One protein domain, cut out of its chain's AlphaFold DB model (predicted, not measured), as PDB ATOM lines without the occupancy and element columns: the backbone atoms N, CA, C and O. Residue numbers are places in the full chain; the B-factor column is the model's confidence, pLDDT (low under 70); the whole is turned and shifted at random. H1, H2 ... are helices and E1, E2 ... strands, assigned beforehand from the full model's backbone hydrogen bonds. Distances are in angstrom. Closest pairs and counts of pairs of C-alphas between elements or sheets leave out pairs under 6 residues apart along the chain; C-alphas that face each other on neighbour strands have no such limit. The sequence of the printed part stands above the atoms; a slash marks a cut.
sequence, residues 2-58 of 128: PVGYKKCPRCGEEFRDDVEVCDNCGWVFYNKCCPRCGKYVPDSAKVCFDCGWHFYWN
ATOM      1  N   PRO A   2      19.324  -4.280  36.858       55.78
ATOM      2  CA  PRO A   2      20.540  -3.725  36.277       55.78
ATOM      3  C   PRO A   2      20.384  -3.702  34.757       55.78
ATOM      4  O   PRO A   2      20.072  -4.722  34.148       55.78
ATOM      5  N   VAL A   3      20.527  -2.518  34.171       61.84
ATOM      6  CA  VAL A   3      20.491  -2.334  32.722       61.84
ATOM      7  C   VAL A   3      21.824  -2.857  32.197       61.84
ATOM      8  O   VAL A   3      22.873  -2.325  32.570       61.84
ATOM      9  N   GLY A   4      21.795  -3.949  31.435       77.88
ATOM     10  CA  GLY A   4      22.979  -4.446  30.739       77.88
ATOM     11  C   GLY A   4      23.413  -3.475  29.640       77.88
ATOM     12  O   GLY A   4      22.661  -2.572  29.258       77.88
ATOM     13  N   TYR A   5      24.645  -3.642  29.165       81.94
ATOM     14  CA  TYR A   5      25.163  -2.927  28.004       81.94
ATOM     15  C   TYR A   5      25.494  -3.944  26.908       81.94
ATOM     16  O   TYR A   5      26.175  -4.940  27.170       81.94
ATOM     17  N   LYS A   6      25.072  -3.659  25.676       81.25
ATOM     18  CA  LYS A   6      25.343  -4.450  24.472       81.25
ATOM     19  C   LYS A   6      26.180  -3.656  23.485       81.25
ATOM     20  O   LYS A   6      26.062  -2.439  23.376       81.25
ATOM     21  N   LYS A   7      27.000  -4.358  22.707       84.44
ATOM     22  CA  LYS A   7      27.771  -3.761  21.610       84.44
ATOM     23  C   LYS A   7      27.028  -3.907  20.301       84.44
ATOM     24  O   LYS A   7      26.520  -4.982  19.983       84.44
ATOM     25  N   CYS A   8      26.995  -2.840  19.514       82.50
ATOM     26  CA  CYS A   8      26.490  -2.918  18.158       82.50
ATOM     27  C   CYS A   8      27.403  -3.825  17.318       82.50
ATOM     28  O   CYS A   8      28.587  -3.519  17.177       82.50
ATOM     29  N   PRO A   9      26.879  -4.890  16.688       75.81
ATOM     30  CA  PRO A   9      27.690  -5.781  15.859       75.81
ATOM     31  C   PRO A   9      28.196  -5.106  14.574       75.81
ATOM     32  O   PRO A   9      29.125  -5.607  13.949       75.81
ATOM     33  N   ARG A  10      27.595  -3.979  14.163       78.12
ATOM     34  CA  ARG A  10      27.954  -3.270  12.928       78.12
ATOM     35  C   ARG A  10      29.013  -2.188  13.126       78.12
ATOM     36  O   ARG A  10      29.894  -2.062  12.285       78.12
ATOM     37  N   CYS A  11      28.904  -1.389  14.187       85.25
ATOM     38  CA  CYS A  11      29.815  -0.262  14.433       85.25
ATOM     39  C   CYS A  11      30.693  -0.423  15.682       85.25
ATOM     40  O   CYS A  11      31.634   0.341  15.852       85.25
ATOM     41  N   GLY A  12      30.415  -1.408  16.542       84.56
ATOM     42  CA  GLY A  12      31.179  -1.664  17.767       84.56
ATOM     43  C   GLY A  12      30.833  -0.763  18.956       84.56
ATOM     44  O   GLY A  12      31.345  -1.001  20.046       84.56
ATOM     45  N   GLU A  13      29.960   0.226  18.767       86.06
ATOM     46  CA  GLU A  13      29.545   1.175  19.806       86.06
ATOM     47  C   GLU A  13      28.740   0.486  20.924       86.06
ATOM     48  O   GLU A  13      27.960  -0.441  20.667       86.06
ATOM     49  N   GLU A  14      28.947   0.927  22.166       87.38
ATOM     50  CA  GLU A  14      28.289   0.393  23.360       87.38
ATOM     51  C   GLU A  14      26.967   1.116  23.621       87.38
ATOM     52  O   GLU A  14      26.914   2.330  23.801       87.38
ATOM     53  N   PHE A  15      25.886   0.347  23.686       82.69
ATOM     54  CA  PHE A  15      24.547   0.830  23.982       82.69
ATOM     55  C   PHE A  15      24.010   0.146  25.222       82.69
ATOM     56  O   PHE A  15      24.458  -0.932  25.610       82.69
ATOM     57  N   ARG A  16      23.005   0.759  25.830       83.00
ATOM     58  CA  ARG A  16      22.214   0.067  26.837       83.00
ATOM     59  C   ARG A  16      21.365  -1.019  26.171       83.00
ATOM     60  O   ARG A  16      20.977  -0.893  25.008       83.00
ATOM     61  N   ASP A  17      21.091  -2.095  26.896       78.62
ATOM     62  CA  ASP A  17      20.364  -3.252  26.364       78.62
ATOM     63  C   ASP A  17      18.948  -2.918  25.871       78.62
ATOM     64  O   ASP A  17      18.460  -3.571  24.948       78.62
ATOM     65  N   ASP A  18      18.325  -1.874  26.420       77.88
ATOM     66  CA  ASP A  18      16.997  -1.369  26.055       77.88
ATOM     67  C   ASP A  18      16.959  -0.612  24.718       77.88
ATOM     68  O   ASP A  18      15.883  -0.349  24.187       77.88
ATOM     69  N   VAL A  19      18.113  -0.289  24.132       79.62
ATOM     70  CA  VAL A  19      18.184   0.433  22.857       79.62
ATOM     71  C   VAL A  19      17.830  -0.498  21.692       79.62
ATOM     72  O   VAL A  19      18.577  -1.421  21.369       79.62
ATOM     73  N   GLU A  20      16.703  -0.262  21.022       78.12
ATOM     74  CA  GLU A  20      16.248  -1.074  19.879       78.12
ATOM     75  C   GLU A  20      17.002  -0.763  18.580       78.12
ATOM     76  O   GLU A  20      17.152  -1.630  17.720       78.12
ATOM     77  N   VAL A  21      17.515   0.462  18.433       82.69
ATOM     78  CA  VAL A  21      18.216   0.924  17.231       82.69
ATOM     79  C   VAL A  21      19.486   1.656  17.625       82.69
ATOM     80  O   VAL A  21      19.475   2.553  18.455       82.69
ATOM     81  N   CYS A  22      20.599   1.278  17.014       83.38
ATOM     82  CA  CYS A  22      21.868   1.964  17.165       83.38
ATOM     83  C   CYS A  22      21.801   3.368  16.541       83.38
ATOM     84  O   CYS A  22      21.747   3.487  15.316       83.38
ATOM     85  N   ASP A  23      21.904   4.413  17.364       83.06
ATOM     86  CA  ASP A  23      21.903   5.818  16.915       83.06
ATOM     87  C   ASP A  23      23.097   6.171  16.014       83.06
ATOM     88  O   ASP A  23      23.020   7.078  15.191       83.06
ATOM     89  N   ASN A  24      24.211   5.444  16.148       85.31
ATOM     90  CA  ASN A  24      25.443   5.720  15.409       85.31
ATOM     91  C   ASN A  24      25.380   5.209  13.953       85.31
ATOM     92  O   ASN A  24      25.728   5.930  13.022       85.31
ATOM     93  N   CYS A  25      24.904   3.977  13.730       82.06
ATOM     94  CA  CYS A  25      24.928   3.343  12.401       82.06
ATOM     95  C   CYS A  25      23.554   2.926  11.855       82.06
ATOM     96  O   CYS A  25      23.479   2.273  10.806       82.06
ATOM     97  N   GLY A  26      22.476   3.243  12.576       79.06
ATOM     98  CA  GLY A  26      21.106   2.866  12.228       79.06
ATOM     99  C   GLY A  26      20.840   1.361  12.294       79.06
ATOM    100  O   GLY A  26      19.862   0.887  11.720       79.06
ATOM    101  N   TRP A  27      21.723   0.580  12.932       75.94
ATOM    102  CA  TRP A  27      21.515  -0.858  13.097       75.94
ATOM    103  C   TRP A  27      20.382  -1.101  14.080       75.94
ATOM    104  O   TRP A  27      20.550  -0.914  15.284       75.94
ATOM    105  N   VAL A  28      19.240  -1.543  13.571       76.75
ATOM    106  CA  VAL A  28      18.186  -2.094  14.414       76.75
ATOM    107  C   VAL A  28      18.745  -3.373  15.022       76.75
ATOM    108  O   VAL A  28      19.216  -4.248  14.292       76.75
ATOM    109  N   PHE A  29      18.738  -3.478  16.348       72.56
ATOM    110  CA  PHE A  29      19.030  -4.716  17.055       72.56
ATOM    111  C   PHE A  29      17.875  -5.679  16.788       72.56
ATOM    112  O   PHE A  29      16.976  -5.868  17.597       72.56
ATOM    113  N   TYR A  30      17.872  -6.216  15.568       66.69
ATOM    114  CA  TYR A  30      16.988  -7.271  15.153       66.69
ATOM    115  C   TYR A  30      17.248  -8.488  16.010       66.69
ATOM    116  O   TYR A  30      18.336  -8.737  16.527       66.69
ATOM    117  N   ASN A  31      16.203  -9.266  16.082       70.25
ATOM    118  CA  ASN A  31      15.980 -10.159  17.181       70.25
ATOM    119  C   ASN A  31      16.224 -11.612  16.674       70.25
ATOM    120  O   ASN A  31      16.654 -12.478  17.433       70.25
ATOM    121  N   LYS A  32      16.204 -11.820  15.335       73.44
ATOM    122  CA  LYS A  32      16.693 -13.038  14.661       73.44
ATOM    123  C   LYS A  32      17.241 -12.807  13.243       73.44
ATOM    124  O   LYS A  32      16.861 -11.869  12.539       73.44
ATOM    125  N   CYS A  33      18.128 -13.699  12.800       80.81
ATOM    126  CA  CYS A  33      18.672 -13.739  11.438       80.81
ATOM    127  C   CYS A  33      17.968 -14.826  10.609       80.81
ATOM    128  O   CYS A  33      17.733 -15.931  11.097       80.81
ATOM    129  N   CYS A  34      17.621 -14.531   9.356       83.75
ATOM    130  CA  CYS A  34      17.025 -15.506   8.451       83.75
ATOM    131  C   CYS A  34      18.061 -16.561   8.023       83.75
ATOM    132  O   CYS A  34      19.045 -16.192   7.379       83.75
ATOM    133  N   PRO A  35      17.823 -17.865   8.255       80.88
ATOM    134  CA  PRO A  35      18.769 -18.914   7.869       80.88
ATOM    135  C   PRO A  35      18.886 -19.085   6.348       80.88
ATOM    136  O   PRO A  35      19.896 -19.577   5.858       80.88
ATOM    137  N   ARG A  36      17.869 -18.666   5.579       83.81
ATOM    138  CA  ARG A  36      17.852 -18.820   4.118       83.81
ATOM    139  C   ARG A  36      18.645 -17.739   3.388       83.81
ATOM    140  O   ARG A  36      19.315 -18.035   2.407       83.81
ATOM    141  N   CYS A  37      18.512 -16.481   3.804       89.00
ATOM    142  CA  CYS A  37      19.091 -15.341   3.080       89.00
ATOM    143  C   CYS A  37      20.093 -14.520   3.898       89.00
ATOM    144  O   CYS A  37      20.657 -13.567   3.366       89.00
ATOM    145  N   GLY A  38      20.293 -14.838   5.180       84.12
ATOM    146  CA  GLY A  38      21.207 -14.115   6.066       84.12
ATOM    147  C   GLY A  38      20.749 -12.704   6.445       84.12
ATOM    148  O   GLY A  38      21.510 -11.963   7.061       84.12
ATOM    149  N   LYS A  39      19.524 -12.301   6.075       82.44
ATOM    150  CA  LYS A  39      18.979 -10.994   6.451       82.44
ATOM    151  C   LYS A  39      18.365 -11.028   7.837       82.44
ATOM    152  O   LYS A  39      17.675 -11.977   8.210       82.44
ATOM    153  N   TYR A  40      18.588  -9.954   8.574       80.69
ATOM    154  CA  TYR A  40      18.028  -9.767   9.897       80.69
ATOM    155  C   TYR A  40      16.574  -9.305   9.821       80.69
ATOM    156  O   TYR A  40      16.218  -8.466   8.996       80.69
ATOM    157  N   VAL A  41      15.735  -9.875  10.683       83.25
ATOM    158  CA  VAL A  41      14.300  -9.590  10.753       83.25
ATOM    159  C   VAL A  41      13.870  -9.412  12.217       83.25
ATOM    160  O   VAL A  41      14.536  -9.920  13.124       83.25
ATOM    161  N   PRO A  42      12.763  -8.703  12.491       78.69
ATOM    162  CA  PRO A  42      12.243  -8.604  13.855       78.69
ATOM    163  C   PRO A  42      11.752  -9.971  14.366       78.69
ATOM    164  O   PRO A  42      11.283 -10.793  13.577       78.69
ATOM    165  N   ASP A  43      11.806 -10.225  15.680       74.50
ATOM    166  CA  ASP A  43      11.378 -11.522  16.250       74.50
ATOM    167  C   ASP A  43       9.910 -11.821  15.991       74.50
ATOM    168  O   ASP A  43       9.541 -12.974  15.763       74.50
ATOM    169  N   SER A  44       9.085 -10.777  15.953       75.75
ATOM    170  CA  SER A  44       7.665 -10.875  15.629       75.75
ATOM    171  C   SER A  44       7.400 -11.294  14.179       75.75
ATOM    172  O   SER A  44       6.292 -11.735  13.865       75.75
ATOM    173  N   ALA A  45       8.388 -11.198  13.276       79.88
ATOM    174  CA  ALA A  45       8.215 -11.591  11.884       79.88
ATOM    175  C   ALA A  45       8.047 -13.110  11.769       79.88
ATOM    176  O   ALA A  45       8.969 -13.888  12.014       79.88
ATOM    177  N   LYS A  46       6.862 -13.541  11.333       83.31
ATOM    178  CA  LYS A  46       6.583 -14.950  11.013       83.31
ATOM    179  C   LYS A  46       7.193 -15.378   9.681       83.31
ATOM    180  O   LYS A  46       7.404 -16.566   9.469       83.31
ATOM    181  N   VAL A  47       7.482 -14.419   8.801       85.56
ATOM    182  CA  VAL A  47       8.027 -14.641   7.459       85.56
ATOM    183  C   VAL A  47       9.123 -13.619   7.182       85.56
ATOM    184  O   VAL A  47       9.016 -12.466   7.592       85.56
ATOM    185  N   CYS A  48      10.185 -14.026   6.494       87.12
ATOM    186  CA  CYS A  48      11.204 -13.117   5.997       87.12
ATOM    187  C   CYS A  48      10.641 -12.310   4.825       87.12
ATOM    188  O   CYS A  48      10.302 -12.883   3.790       87.12
ATOM    189  N   PHE A  49      10.591 -10.985   4.974       84.69
ATOM    190  CA  PHE A  49      10.079 -10.073   3.946       84.69
ATOM    191  C   PHE A  49      10.905 -10.080   2.653       84.69
ATOM    192  O   PHE A  49      10.388  -9.735   1.599       84.69
ATOM    193  N   ASP A  50      12.170 -10.501   2.718       86.94
ATOM    194  CA  ASP A  50      13.066 -10.511   1.562       86.94
ATOM    195  C   ASP A  50      13.055 -11.814   0.765       86.94
ATOM    196  O   ASP A  50      13.224 -11.794  -0.449       86.94
ATOM    197  N   CYS A  51      12.922 -12.963   1.434       87.88
ATOM    198  CA  CYS A  51      13.061 -14.271   0.784       87.88
ATOM    199  C   CYS A  51      11.854 -15.197   0.969       87.88
ATOM    200  O   CYS A  51      11.877 -16.326   0.475       87.88
ATOM    201  N   GLY A  52      10.830 -14.766   1.709       86.50
ATOM    202  CA  GLY A  52       9.627 -15.553   1.977       86.50
ATOM    203  C   GLY A  52       9.838 -16.754   2.906       86.50
ATOM    204  O   GLY A  52       8.987 -17.635   2.953       86.50
ATOM    205  N   TRP A  53      10.969 -16.845   3.619       85.25
ATOM    206  CA  TRP A  53      11.220 -17.935   4.573       85.25
ATOM    207  C   TRP A  53      10.303 -17.833   5.789       85.25
ATOM    208  O   TRP A  53      10.229 -16.774   6.405       85.25
ATOM    209  N   HIS A  54       9.656 -18.925   6.175       85.38
ATOM    210  CA  HIS A  54       8.717 -18.944   7.290       85.38
ATOM    211  C   HIS A  54       9.427 -19.371   8.584       85.38
ATOM    212  O   HIS A  54      10.001 -20.450   8.661       85.38
ATOM    213  N   PHE A  55       9.386 -18.524   9.614       76.50
ATOM    214  CA  PHE A  55      10.044 -18.755  10.907       76.50
ATOM    215  C   PHE A  55       9.236 -19.640  11.868       76.50
ATOM    216  O   PHE A  55       9.746 -19.999  12.920       76.50
ATOM    217  N   TYR A  56       7.993 -20.000  11.529       69.62
ATOM    218  CA  TYR A  56       7.150 -20.877  12.356       69.62
ATOM    219  C   TYR A  56       7.481 -22.370  12.235       69.62
ATOM    220  O   TYR A  56       6.889 -23.175  12.940       69.62
ATOM    221  N   TRP A  57       8.446 -22.745  11.394       55.31
ATOM    222  CA  TRP A  57       9.018 -24.098  11.386       55.31
ATOM    223  C   TRP A  57      10.037 -24.311  12.523       55.31
ATOM    224  O   TRP A  57      10.696 -25.338  12.572       55.31
ATOM    225  N   ASN A  58      10.194 -23.340  13.439       51.44
ATOM    226  CA  ASN A  58      11.201 -23.387  14.503       51.44
ATOM    227  C   ASN A  58      10.673 -23.596  15.929       51.44
ATOM    228  O   ASN A  58      11.491 -23.865  16.803       51.44
TER     229      ASN A  58
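Overview. This is residues 2 to 58 of the 128 residues of an uncharacterized protein of Fervidobacterium gondwanense DSM 13020 (UniProt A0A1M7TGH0). With little regular structure, two small lobes, mostly of loops, are joined near residues 28 to 31: one holds the hairpin of E1 and E2, the other a short antiparallel pairing of residues 32 to 33 with 40 to 41, and H1 at its end. The printed part has 57 residues, with 10 in the named elements E1, E2, H1, in that order; the class is mixed. It is loose, radius of gyration of the C-alphas 12.9 A, spanning 34 by 24 by 13 A.

Arrangement. Look first at the antiparallel hairpin of E1, residues 5 to 7, and E2, residues 14 to 16, with 141 degrees between their directions. There N 6 and O 15 are within hydrogen-bond range at 2.8 A. H1, residues 55 to 58, is apart from E1; too short for an O i to N i+4 pair, it has its one O i to N i+3 pair within range.

Along the chain. Find C-alpha 5 at (25.163, -2.927, 28.004), where E1 begins; E1 and E2 each measure 7.0 A. H1, 6.0 A, ends at C-alpha 58 (11.201, -23.387, 14.503).

Size, cuts and confidence. The farthest C-alphas, Pro 2 and Gly 52, are 37.9 A apart. The printed part has no cut; the link from E2 to H1 is long, 38 residues. Confidence is under 70 at residues 2 to 3, 30 and 56 to 58.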